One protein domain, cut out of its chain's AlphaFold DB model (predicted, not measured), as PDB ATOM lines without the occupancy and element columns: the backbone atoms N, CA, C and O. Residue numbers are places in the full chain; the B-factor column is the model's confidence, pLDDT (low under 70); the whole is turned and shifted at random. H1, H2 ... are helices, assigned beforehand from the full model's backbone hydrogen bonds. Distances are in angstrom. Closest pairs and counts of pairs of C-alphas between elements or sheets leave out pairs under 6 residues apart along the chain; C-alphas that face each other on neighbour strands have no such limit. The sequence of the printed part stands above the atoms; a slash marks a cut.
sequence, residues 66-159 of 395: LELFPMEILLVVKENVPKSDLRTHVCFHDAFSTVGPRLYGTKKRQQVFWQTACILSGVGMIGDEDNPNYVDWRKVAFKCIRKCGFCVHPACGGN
ATOM      1  N   LEU A  66      33.457  38.932  92.058       73.06
ATOM      2  CA  LEU A  66      32.741  39.176  90.824       73.06
ATOM      3  C   LEU A  66      31.274  38.698  90.866       73.06
ATOM      4  O   LEU A  66      30.420  39.287  90.214       73.06
ATOM      5  N   GLU A  67      30.939  37.694  91.674       74.25
ATOM      6  CA  GLU A  67      29.557  37.229  91.878       74.25
ATOM      7  C   GLU A  67      28.738  38.158  92.790       74.25
ATOM      8  O   GLU A  67      27.534  37.963  92.936       74.25
ATOM      9  N   LEU A  68      29.366  39.181  93.385       85.44
ATOM     10  CA  LEU A  68      28.685  40.181  94.211       85.44
ATOM     11  C   LEU A  68      28.109  41.344  93.391       85.44
ATOM     12  O   LEU A  68      27.344  42.143  93.932       85.44
ATOM     13  N   PHE A  69      28.468  41.469  92.110       91.69
ATOM     14  CA  PHE A  69      27.937  42.538  91.270       91.69
ATOM     15  C   PHE A  69      26.487  42.248  90.854       91.69
ATOM     16  O   PHE A  69      26.188  41.131  90.418       91.69
ATOM     17  N   PRO A  70      25.588  43.249  90.917       93.81
ATOM     18  CA  PRO A  70      24.252  43.136  90.344       93.81
ATOM     19  C   PRO A  70      24.302  42.775  88.854       93.81
ATOM     20  O   PRO A  70      25.189  43.223  88.119       93.81
ATOM     21  N   MET A  71      23.324  41.989  88.397       92.56
ATOM     22  CA  MET A  71      23.240  41.506  87.011       92.56
ATOM     23  C   MET A  71      23.216  42.664  86.005       92.56
ATOM     24  O   MET A  71      23.792  42.567  84.925       92.56
ATOM     25  N   GLU A  72      22.590  43.775  86.378       95.44
ATOM     26  CA  GLU A  72      22.470  44.996  85.588       95.44
ATOM     27  C   GLU A  72      23.844  45.602  85.291       95.44
ATOM     28  O   GLU A  72      24.112  45.997  84.159       95.44
ATOM     29  N   ILE A  73      24.746  45.615  86.278       95.94
ATOM     30  CA  ILE A  73      26.109  46.131  86.103       95.94
ATOM     31  C   ILE A  73      26.901  45.220  85.167       95.94
ATOM     32  O   ILE A  73      27.580  45.703  84.264       95.94
ATOM     33  N   LEU A  74      26.771  43.900  85.327       95.06
ATOM     34  CA  LEU A  74      27.425  42.935  84.443       95.06
ATOM     35  C   LEU A  74      26.911  43.039  83.000       95.06
ATOM     36  O   LEU A  74      27.705  42.945  82.065       95.06
ATOM     37  N   LEU A  75      25.611  43.280  82.811       95.38
ATOM     38  CA  LEU A  75      25.031  43.552  81.497       95.38
ATOM     39  C   LEU A  75      25.595  44.839  80.894       95.38
ATOM     40  O   LEU A  75      26.018  44.812  79.744       95.38
ATOM     41  N   VAL A  76      25.670  45.931  81.661       96.81
ATOM     42  CA  VAL A  76      26.267  47.188  81.182       96.81
ATOM     43  C   VAL A  76      27.717  46.970  80.756       96.81
ATOM     44  O   VAL A  76      28.083  47.376  79.657       96.81
ATOM     45  N   VAL A  77      28.536  46.285  81.561       96.38
ATOM     46  CA  VAL A  77      29.928  45.974  81.191       96.38
ATOM     47  C   VAL A  77      29.973  45.161  79.899       96.38
ATOM     48  O   VAL A  77      30.689  45.529  78.972       96.38
ATOM     49  N   LYS A  78      29.172  44.095  79.801       96.31
ATOM     50  CA  LYS A  78      29.114  43.221  78.622       96.31
ATOM     51  C   LYS A  78      28.690  43.966  77.352       96.31
ATOM     52  O   LYS A  78      29.258  43.706  76.297       96.31
ATOM     53  N   GLU A  79      27.706  44.861  77.431       95.88
ATOM     54  CA  GLU A  79      27.235  45.653  76.282       95.88
ATOM     55  C   GLU A  79      28.227  46.751  75.861       95.88
ATOM     56  O   GLU A  79      28.165  47.222  74.729       95.88
ATOM     57  N   ASN A  80      29.166  47.134  76.733       96.69
ATOM     58  CA  ASN A  80      30.257  48.051  76.384       96.69
ATOM     59  C   ASN A  80      31.456  47.348  75.724       96.69
ATOM     60  O   ASN A  80      32.331  48.024  75.185       96.69
ATOM     61  N   VAL A  81      31.517  46.012  75.737       96.56
ATOM     62  CA  VAL A  81      32.539  45.262  74.996       96.56
ATOM     63  C   VAL A  81      32.129  45.196  73.517       96.56
ATOM     64  O   VAL A  81      31.029  44.720  73.218       96.56
ATOM     65  N   PRO A  82      32.975  45.646  72.568       95.38
ATOM     66  CA  PRO A  82      32.683  45.521  71.145       95.38
ATOM     67  C   PRO A  82      32.473  44.059  70.745       95.38
ATOM     68  O   PRO A  82      33.265  43.195  71.105       95.38
ATOM     69  N   LYS A  83      31.460  43.781  69.915       95.25
ATOM     70  CA  LYS A  83      31.168  42.409  69.454       95.25
ATOM     71  C   LYS A  83      32.335  41.749  68.710       95.25
ATOM     72  O   LYS A  83      32.411  40.526  68.696       95.25
ATOM     73  N   SER A  84      33.207  42.542  68.085       94.88
ATOM     74  CA  SER A  84      34.432  42.086  67.418       94.88
ATOM     75  C   SER A  84      35.572  41.753  68.391       94.88
ATOM     76  O   SER A  84      36.539  41.114  67.981       94.88
ATOM     77  N   ASP A  85      35.479  42.124  69.674       97.00
ATOM     78  CA  ASP A  85      36.446  41.743  70.708       97.00
ATOM     79  C   ASP A  85      36.077  40.381  71.319       97.00
ATOM     80  O   ASP A  85      35.629  40.234  72.465       97.00
ATOM     81  N   LEU A  86      36.263  39.339  70.505       97.81
ATOM     82  CA  LEU A  86      35.967  37.956  70.872       97.81
ATOM     83  C   LEU A  86      36.731  37.506  72.122       97.81
ATOM     84  O   LEU A  86      36.199  36.740  72.930       97.81
ATOM     85  N   ARG A  87      37.969  37.987  72.300       97.81
ATOM     86  CA  ARG A  87      38.813  37.642  73.450       97.81
ATOM     87  C   ARG A  87      38.175  38.129  74.741       97.81
ATOM     88  O   ARG A  87      37.978  37.321  75.650       97.81
ATOM     89  N   THR A  88      37.807  39.406  74.806       97.38
ATOM     90  CA  THR A  88      37.189  39.979  76.004       97.38
ATOM     91  C   THR A  88      35.845  39.322  76.297       97.38
ATOM     92  O   THR A  88      35.582  38.989  77.450       97.38
ATOM     93  N   HIS A  89      35.029  39.013  75.284       98.00
ATOM     94  CA  HIS A  89      33.769  38.290  75.494       98.00
ATOM     95  C   HIS A  89      33.951  36.887  76.090       98.00
ATOM     96  O   HIS A  89      33.203  36.514  77.003       98.00
ATOM     97  N   VAL A  90      34.929  36.109  75.612       97.94
ATOM     98  CA  VAL A  90      35.224  34.776  76.169       97.94
ATOM     99  C   VAL A  90      35.776  34.891  77.588       97.94
ATOM    100  O   VAL A  90      35.286  34.198  78.476       97.94
ATOM    101  N   CYS A  91      36.736  35.791  77.831       97.12
ATOM    102  CA  CYS A  91      37.296  36.015  79.166       97.12
ATOM    103  C   CYS A  91      36.230  36.480  80.161       97.12
ATOM    104  O   CYS A  91      36.176  35.973  81.279       97.12
ATOM    105  N   PHE A  92      35.347  37.386  79.742       96.00
ATOM    106  CA  PHE A  92      34.205  37.821  80.534       96.00
ATOM    107  C   PHE A  92      33.280  36.637  80.832       96.00
ATOM    108  O   PHE A  92      32.957  36.377  81.983       96.00
ATOM    109  N   HIS A  93      32.909  35.838  79.830       96.19
ATOM    110  CA  HIS A  93      32.070  34.668  80.074       96.19
ATOM    111  C   HIS A  93      32.718  33.668  81.056       96.19
ATOM    112  O   HIS A  93      32.020  33.139  81.923       96.19
ATOM    113  N   ASP A  94      34.014  33.371  80.924       95.00
ATOM    114  CA  ASP A  94      34.726  32.432  81.807       95.00
ATOM    115  C   ASP A  94      34.880  32.982  83.237       95.00
ATOM    116  O   ASP A  94      34.697  32.231  84.195       95.00
ATOM    117  N   ALA A  95      35.122  34.288  83.399       93.94
ATOM    118  CA  ALA A  95      35.194  34.940  84.712       93.94
ATOM    119  C   ALA A  95      33.865  34.878  85.488       93.94
ATOM    120  O   ALA A  95      33.861  34.915  86.719       93.94
ATOM    121  N   PHE A  96      32.747  34.752  84.770       92.50
ATOM    122  CA  PHE A  96      31.397  34.699  85.317       92.50
ATOM    123  C   PHE A  96      30.690  33.385  84.955       92.50
ATOM    124  O   PHE A  96      29.542  33.414  84.535       92.50
ATOM    125  N   SER A  97      31.316  32.212  85.098       90.44
ATOM    126  CA  SER A  97      30.762  30.939  84.586       90.44
ATOM    127  C   SER A  97      29.313  30.627  85.008       90.44
ATOM    128  O   SER A  97      28.569  30.018  84.235       90.44
ATOM    129  N   THR A  98      28.902  31.056  86.208       90.00
ATOM    130  CA  THR A  98      27.556  30.839  86.766       90.00
ATOM    131  C   THR A  98      26.488  31.708  86.088       90.00
ATOM    132  O   THR A  98      25.411  31.224  85.735       90.00
ATOM    133  N   VAL A  99      26.776  32.998  85.886       92.06
ATOM    134  CA  VAL A  99      25.812  33.994  85.370       92.06
ATOM    135  C   VAL A  99      26.035  34.350  83.898       92.06
ATOM    136  O   VAL A  99      25.095  34.716  83.198       92.06
ATOM    137  N   GLY A 100      27.252  34.156  83.401       90.69
ATOM    138  CA  GLY A 100      27.736  34.435  82.052       90.69
ATOM    139  C   GLY A 100      26.803  33.920  80.964       90.69
ATOM    140  O   GLY A 100      26.355  34.726  80.154       90.69
ATOM    141  N   PRO A 101      26.391  32.637  80.967       94.00
ATOM    142  CA  PRO A 101      25.443  32.136  79.977       94.00
ATOM    143  C   PRO A 101      24.130  32.936  79.927       94.00
ATOM    144  O   PRO A 101      23.582  33.141  78.848       94.00
ATOM    145  N   ARG A 102      23.630  33.427  81.070       94.00
ATOM    146  CA  ARG A 102      22.381  34.206  81.138       94.00
ATOM    147  C   ARG A 102      22.552  35.621  80.579       94.00
ATOM    148  O   ARG A 102      21.628  36.122  79.945       94.00
ATOM    149  N   LEU A 103      23.738  36.221  80.726       95.88
ATOM    150  CA  LEU A 103      24.072  37.552  80.189       95.88
ATOM    151  C   LEU A 103      24.049  37.612  78.649       95.88
ATOM    152  O   LEU A 103      23.836  38.670  78.058       95.88
ATOM    153  N   TYR A 104      24.240  36.474  77.981       96.50
ATOM    154  CA  TYR A 104      24.155  36.361  76.520       96.50
ATOM    155  C   TYR A 104      22.762  35.907  76.027       96.50
ATOM    156  O   TYR A 104      22.568  35.667  74.833       96.50
ATOM    157  N   GLY A 105      21.769  35.833  76.920       95.81
ATOM    158  CA  GLY A 105      20.368  35.557  76.601       95.81
ATOM    159  C   GLY A 105      20.021  34.070  76.469       95.81
ATOM    160  O   GLY A 105      20.695  33.186  76.999       95.81
ATOM    161  N   THR A 106      18.923  33.779  75.765       96.44
ATOM    162  CA  THR A 106      18.470  32.402  75.502       96.44
ATOM    163  C   THR A 106      19.484  31.634  74.650       96.44
ATOM    164  O   THR A 106      20.282  32.239  73.940       96.44
ATOM    165  N   LYS A 107      19.426  30.295  74.635       95.62
ATOM    166  CA  LYS A 107      20.341  29.459  73.829       95.62
ATOM    167  C   LYS A 107      20.404  29.890  72.353       95.62
ATOM    168  O   LYS A 107      21.484  29.949  71.777       95.62
ATOM    169  N   LYS A 108      19.259  30.256  71.762       95.56
ATOM    170  CA  LYS A 108      19.182  30.776  70.386       95.56
ATOM    171  C   LYS A 108      19.897  32.124  70.242       95.56
ATOM    172  O   LYS A 108      20.650  32.308  69.293       95.56
ATOM    173  N   ARG A 109      19.699  33.054  71.185       95.19
ATOM    174  CA  ARG A 109      20.394  34.354  71.183       95.19
ATOM    175  C   ARG A 109      21.899  34.199  71.397       95.19
ATOM    176  O   ARG A 109      22.660  34.861  70.703       95.19
ATOM    177  N   GLN A 110      22.320  33.286  72.272       96.06
ATOM    178  CA  GLN A 110      23.732  32.955  72.470       96.06
ATOM    179  C   GLN A 110      24.369  32.455  71.175       96.06
ATOM    180  O   GLN A 110      25.420  32.950  70.791       96.06
ATOM    181  N   GLN A 111      23.717  31.517  70.486       96.00
ATOM    182  CA  GLN A 111      24.205  30.980  69.217       96.00
ATOM    183  C   GLN A 111      24.444  32.093  68.186       96.00
ATOM    184  O   GLN A 111      25.538  32.199  67.638       96.00
ATOM    185  N   VAL A 112      23.447  32.962  67.982       95.25
ATOM    186  CA  VAL A 112      23.545  34.102  67.054       95.25
ATOM    187  C   VAL A 112      24.637  35.079  67.489       95.25
ATOM    188  O   VAL A 112      25.397  35.566  66.654       95.25
ATOM    189  N   PHE A 113      24.737  35.357  68.791       96.75
ATOM    190  CA  PHE A 113      25.761  36.235  69.340       96.75
ATOM    191  C   PHE A 113      27.169  35.703  69.051       96.75
ATOM    192  O   PHE A 113      27.972  36.425  68.469       96.75
ATOM    193  N   TRP A 114      27.463  34.449  69.410       97.81
ATOM    194  CA  TRP A 114      28.799  33.870  69.237       97.81
ATOM    195  C   TRP A 114      29.172  33.700  67.768       97.81
ATOM    196  O   TRP A 114      30.326  33.932  67.419       97.81
ATOM    197  N   GLN A 115      28.204  33.366  66.910       96.25
ATOM    198  CA  GLN A 115      28.400  33.363  65.462       96.25
ATOM    199  C   GLN A 115      28.804  34.754  64.968       96.25
ATOM    200  O   GLN A 115      29.814  34.904  64.289       96.25
ATOM    201  N   THR A 116      28.033  35.776  65.349       94.69
ATOM    202  CA  THR A 116      28.292  37.165  64.956       94.69
ATOM    203  C   THR A 116      29.658  37.625  65.451       94.69
ATOM    204  O   THR A 116      30.420  38.189  64.678       94.69
ATOM    205  N   ALA A 117      29.989  37.358  66.716       96.69
ATOM    206  CA  ALA A 117      31.268  37.731  67.305       96.69
ATOM    207  C   ALA A 117      32.445  37.044  66.594       96.69
ATOM    208  O   ALA A 117      33.406  37.716  66.241       96.69
ATOM    209  N   CYS A 118      32.353  35.738  66.305       97.69
ATOM    210  CA  CYS A 118      33.389  35.033  65.542       97.69
ATOM    211  C   CYS A 118      33.578  35.646  64.153       97.69
ATOM    212  O   CYS A 118      34.701  35.997  63.798       97.69
ATOM    213  N   ILE A 119      32.486  35.838  63.404       95.06
ATOM    214  CA  ILE A 119      32.541  36.410  62.056       95.06
ATOM    215  C   ILE A 119      33.147  37.811  62.099       95.06
ATOM    216  O   ILE A 119      34.045  38.082  61.318       95.06
ATOM    217  N   LEU A 120      32.713  38.675  63.026       94.19
ATOM    218  CA  LEU A 120      33.233  40.039  63.170       94.19
ATOM    219  C   LEU A 120      34.698  40.097  63.613       94.19
ATOM    220  O   LEU A 120      35.323  41.129  63.417       94.19
ATOM    221  N   SER A 121      35.254  39.031  64.183       96.56
ATOM    222  CA  SER A 121      36.695  38.904  64.456       96.56
ATOM    223  C   SER A 121      37.451  38.160  63.345       96.56
ATOM    224  O   SER A 121      38.596  37.746  63.532       96.56
ATOM    225  N   GLY A 122      36.799  37.934  62.204       96.31
ATOM    226  CA  GLY A 122      37.336  37.226  61.047       96.31
ATOM    227  C   GLY A 122      37.514  35.724  61.221       96.31
ATOM    228  O   GLY A 122      38.292  35.138  60.481       96.31
ATOM    229  N   VAL A 123      36.834  35.096  62.182       97.56
ATOM    230  CA  VAL A 123      36.895  33.652  62.445       97.56
ATOM    231  C   VAL A 123      35.749  32.942  61.720       97.56
ATOM    232  O   VAL A 123      34.577  33.133  62.052       97.56
ATOM    233  N   GLY A 124      36.098  32.092  60.755       96.44
ATOM    234  CA  GLY A 124      35.182  31.309  59.931       96.44
ATOM    235  C   GLY A 124      35.018  29.837  60.338       96.44
ATOM    236  O   GLY A 124      35.511  29.363  61.373       96.44
ATOM    237  N   MET A 125      34.279  29.120  59.492       95.75
ATOM    238  CA  MET A 125      34.066  27.670  59.567       95.75
ATOM    239  C   MET A 125      35.176  26.932  58.813       95.75
ATOM    240  O   MET A 125      35.716  27.478  57.856       95.75
ATOM    241  N   ILE A 126      35.513  25.712  59.231       95.50
ATOM    242  CA  ILE A 126      36.568  24.894  58.600       95.50
ATOM    243  C   ILE A 126      36.107  23.449  58.416       95.50
ATOM    244  O   ILE A 126      35.236  22.989  59.151       95.50
ATOM    245  N   GLY A 127      36.735  22.698  57.510       91.81
ATOM    246  CA  GLY A 127      36.480  21.261  57.398       91.81
ATOM    247  C   GLY A 127      35.076  20.928  56.919       91.81
ATOM    248  O   GLY A 127      34.597  21.487  55.936       91.81
ATOM    249  N   ASP A 128      34.442  20.015  57.636       91.62
ATOM    250  CA  ASP A 128      33.085  19.501  57.448       91.62
ATOM    251  C   ASP A 128      31.993  20.415  58.046       91.62
ATOM    252  O   ASP A 128      30.809  20.070  58.072       91.62
ATOM    253  N   GLU A 129      32.362  21.607  58.522       94.06
ATOM    254  CA  GLU A 129      31.442  22.617  59.052       94.06
ATOM    255  C   GLU A 129      30.685  23.349  57.921       94.06
ATOM    256  O   GLU A 129      30.802  24.560  57.753       94.06
ATOM    257  N   ASP A 130      29.881  22.635  57.133       85.19
ATOM    258  CA  ASP A 130      29.215  23.210  55.951       85.19
ATOM    259  C   ASP A 130      27.966  24.044  56.279       85.19
ATOM    260  O   ASP A 130      27.511  24.859  55.472       85.19
ATOM    261  N   ASN A 131      27.386  23.864  57.469       90.00
ATOM    262  CA  ASN A 131      26.174  24.566  57.883       90.00
ATOM    263  C   ASN A 131      26.365  25.257  59.242       90.00
ATOM    264  O   ASN A 131      26.484  24.582  60.270       90.00
ATOM    265  N   PRO A 132      26.281  26.597  59.300       88.56
ATOM    266  CA  PRO A 132      26.543  27.359  60.522       88.56
ATOM    267  C   PRO A 132      25.507  27.118  61.618       88.56
ATOM    268  O   PRO A 132      25.773  27.427  62.777       88.56
ATOM    269  N   ASN A 133      24.323  26.596  61.272       88.81
ATOM    270  CA  ASN A 133      23.279  26.298  62.247       88.81
ATOM    271  C   ASN A 133      23.635  25.071  63.095       88.81
ATOM    272  O   ASN A 133      23.087  24.916  64.186       88.81
ATOM    273  N   TYR A 134      24.546  24.220  62.611       93.88
ATOM    274  CA  TYR A 134      25.032  23.045  63.335       93.88
ATOM    275  C   TYR A 134      26.377  23.279  64.029       93.88
ATOM    276  O   TYR A 134      26.750  22.505  64.910       93.88
ATOM    277  N   VAL A 135      27.084  24.359  63.691       95.44
ATOM    278  CA  VAL A 135      28.341  24.733  64.346       95.44
ATOM    279  C   VAL A 135      28.053  25.321  65.721       95.44
ATOM    280  O   VAL A 135      27.358  26.323  65.842       95.44
ATOM    281  N   ASP A 136      28.622  24.753  66.780       96.94
ATOM    282  CA  ASP A 136      28.612  25.385  68.103       96.94
ATOM    283  C   ASP A 136      29.638  26.532  68.130       96.94
ATOM    284  O   ASP A 136      30.803  26.358  68.500       96.94
ATOM    285  N   TRP A 137      29.206  27.725  67.713       97.44
ATOM    286  CA  TRP A 137      30.064  28.911  67.628       97.44
ATOM    287  C   TRP A 137      30.641  29.328  68.976       97.44
ATOM    288  O   TRP A 137      31.747  29.863  69.037       97.44
ATOM    289  N   ARG A 138      29.938  29.036  70.076       97.81
ATOM    290  CA  ARG A 138      30.483  29.252  71.416       97.81
ATOM    291  C   ARG A 138      31.685  28.340  71.636       97.81
ATOM    292  O   ARG A 138      32.737  28.804  72.065       97.81
ATOM    293  N   LYS A 139      31.571  27.051  71.311       97.75
ATOM    294  CA  LYS A 139      32.700  26.113  71.403       97.75
ATOM    295  C   LYS A 139      33.873  26.544  70.518       97.75
ATOM    296  O   LYS A 139      35.017  26.455  70.969       97.75
ATOM    297  N   VAL A 140      33.608  27.042  69.307       97.94
ATOM    298  CA  VAL A 140      34.640  27.587  68.402       97.94
ATOM    299  C   VAL A 140      35.357  28.777  69.043       97.94
ATOM    300  O   VAL A 140      36.577  28.724  69.203       97.94
ATOM    301  N   ALA A 141      34.618  29.795  69.492       98.25
ATOM    302  CA  ALA A 141      35.173  30.977  70.153       98.25
ATOM    303  C   ALA A 141      36.082  30.599  71.332       98.25
ATOM    304  O   ALA A 141      37.228  31.037  71.427       98.25
ATOM    305  N   PHE A 142      35.599  29.713  72.203       98.06
ATOM    306  CA  PHE A 142      36.335  29.291  73.391       98.06
ATOM    307  C   PHE A 142      37.580  28.482  73.026       98.06
ATOM    308  O   PHE A 142      38.629  28.681  73.637       98.06
ATOM    309  N   LYS A 143      37.502  27.602  72.019       97.62
ATOM    310  CA  LYS A 143      38.668  26.871  71.499       97.62
ATOM    311  C   LYS A 143      39.730  27.844  70.985       97.62
ATOM    312  O   LYS A 143      40.898  27.686  71.335       97.62
ATOM    313  N   CYS A 144      39.329  28.848  70.205       97.94
ATOM    314  CA  CYS A 144      40.223  29.868  69.663       97.94
ATOM    315  C   CYS A 144      40.930  30.657  70.769       97.94
ATOM    316  O   CYS A 144      42.161  30.715  70.796       97.94
ATOM    317  N   ILE A 145      40.170  31.213  71.716       97.94
ATOM    318  CA  ILE A 145      40.731  32.068  72.768       97.94
ATOM    319  C   ILE A 145      41.567  31.270  73.772       97.94
ATOM    320  O   ILE A 145      42.660  31.708  74.122       97.94
ATOM    321  N   ARG A 146      41.128  30.078  74.192       96.81
ATOM    322  CA  ARG A 146      41.886  29.265  75.161       96.81
ATOM    323  C   ARG A 146      43.199  28.740  74.597       96.81
ATOM    324  O   ARG A 146      44.177  28.686  75.331       96.81
ATOM    325  N   LYS A 147      43.229  28.349  73.318       96.12
ATOM    326  CA  LYS A 147      44.468  27.876  72.690       96.12
ATOM    327  C   LYS A 147      45.391  29.022  72.294       96.12
ATOM    328  O   LYS A 147      46.597  28.916  72.481       96.12
ATOM    329  N   CYS A 148      44.845  30.099  71.728       95.81
ATOM    330  CA  CYS A 148      45.668  31.101  71.055       95.81
ATOM    331  C   CYS A 148      45.305  32.549  71.326       95.81
ATOM    332  O   CYS A 148      46.020  33.403  70.827       95.81
ATOM    333  N   GLY A 149      44.280  32.873  72.115       94.19
ATOM    334  CA  GLY A 149      43.857  34.264  72.346       94.19
ATOM    335  C   GLY A 149      44.952  35.180  72.911       94.19
ATOM    336  O   GLY A 149      44.885  36.396  72.748       94.19
ATOM    337  N   PHE A 150      45.983  34.591  73.521       95.00
ATOM    338  CA  PHE A 150      47.160  35.268  74.074       95.00
ATOM    339  C   PHE A 150      48.462  34.896  73.351       95.00
ATOM    340  O   PHE A 150      49.552  35.127  73.868       95.00
ATOM    341  N   CYS A 151      48.366  34.287  72.169       94.00
ATOM    342  CA  CYS A 151      49.525  34.036  71.328       94.00
ATOM    343  C   CYS A 151      50.156  35.376  70.929       94.00
ATOM    344  O   CYS A 151      49.451  36.289  70.506       94.00
ATOM    345  N   VAL A 152      51.478  35.475  71.064       92.19
ATOM    346  CA  VAL A 152      52.252  36.680  70.717       92.19
ATOM    347  C   VAL A 152      52.662  36.725  69.244       92.19
ATOM    348  O   VAL A 152      53.252  37.703  68.802       92.19
ATOM    349  N   HIS A 153      52.387  35.659  68.487       92.06
ATOM    350  CA  HIS A 153      52.729  35.587  67.072       92.06
ATOM    351  C   HIS A 153      51.917  36.629  66.280       92.06
ATOM    352  O   HIS A 153      50.700  36.682  66.463       92.06
ATOM    353  N   PRO A 154      52.523  37.410  65.365       91.12
ATOM    354  CA  PRO A 154      51.820  38.471  64.629       91.12
ATOM    355  C   PRO A 154      50.647  37.945  63.787       91.12
ATOM    356  O   PRO A 154      49.623  38.602  63.655       91.12
ATOM    357  N   ALA A 155      50.779  36.724  63.273       92.88
ATOM    358  CA  ALA A 155      49.755  36.002  62.517       92.88
ATOM    359  C   ALA A 155      48.739  35.229  63.379       92.88
ATOM    360  O   ALA A 155      48.125  34.284  62.893       92.88
ATOM    361  N   CYS A 156      48.636  35.497  64.683       95.44
ATOM    362  CA  CYS A 156      47.720  34.777  65.563       95.44
ATOM    363  C   CYS A 156      47.293  35.640  66.764       95.44
ATOM    364  O   CYS A 156      47.699  36.788  66.926       95.44
ATOM    365  N   GLY A 157      46.451  35.065  67.620       94.69
ATOM    366  CA  GLY A 157      46.052  35.653  68.894       94.69
ATOM    367  C   GLY A 157      45.283  36.957  68.800       94.69
ATOM    368  O   GLY A 157      44.518  37.169  67.862       94.69
ATOM    369  N   GLY A 158      45.420  37.784  69.839       93.94
ATOM    370  CA  GLY A 158      44.658  39.027  69.976       93.94
ATOM    371  C   GLY A 158      44.915  40.008  68.834       93.94
ATOM    372  O   GLY A 158      43.961  40.565  68.305       93.94
ATOM    373  N   ASN A 159      46.175  40.140  68.406       94.00
ATOM    374  CA  ASN A 159      46.554  41.066  67.339       94.00
ATOM    375  C   ASN A 159      45.871  40.709  66.014       94.00
ATOM    376  O   ASN A 159      45.322  41.590  65.357       94.00
TER     377      ASN A 159
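Overview. This is residues 66 to 159 of the 395 residues of an uncharacterized protein of Steccherinum ochraceum (UniProt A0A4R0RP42). A small helical cluster has H2 in the middle, H1 alongside it, H5 crossing it and H4 packed on the first part of H5. Tiny H3 bridges H1 and H2, and residues 126 to 131 stick out. The printed part has 94 residues, H1 to H5 in order and no named strand: all helix, compact, radius of gyration of the C-alphas 13.6 A, spans 41 by 32 by 19 A.

Along the chain. H1, residues 71 to 80, 14.3 A, begins at C-alpha 71 (23.240, 41.506, 87.011). H2 is 86 to 95, 14.2 A; H3, 100 to 103, 5.2 A; H4, 107 to 120, 19.8 A. H5, 137 to 148, 16.1 A, ends at C-alpha 148 (45.668, 31.101, 71.055).

Arrangement. H1 touches H3; closest C-alphas, Leu 75 and Leu 103, 6.2 A. H2 touches H5 residues 141 to 145 alone, about perpendicular at 87 degrees; closest C-alphas, Arg 87 and Ile 145, 5.9 A. H4 touches H5 residues 137 to 141 alone, a steep tilt of 47 degrees; closest C-alphas, Gln 115 and Trp 137, 5.2 A. H1 and H4 are apart. Every O i to N i+4 pair is within hydrogen-bond range in H1, H2, H4 and H5; H3 is too short for one.

Size, cuts and confidence. The C-alphas farthest apart, Leu 68 and Asp 128, are 42.4 A apart. The printed part has no cut; H4 to H5 is a long link. No printed residue is under 70 in pLDDT.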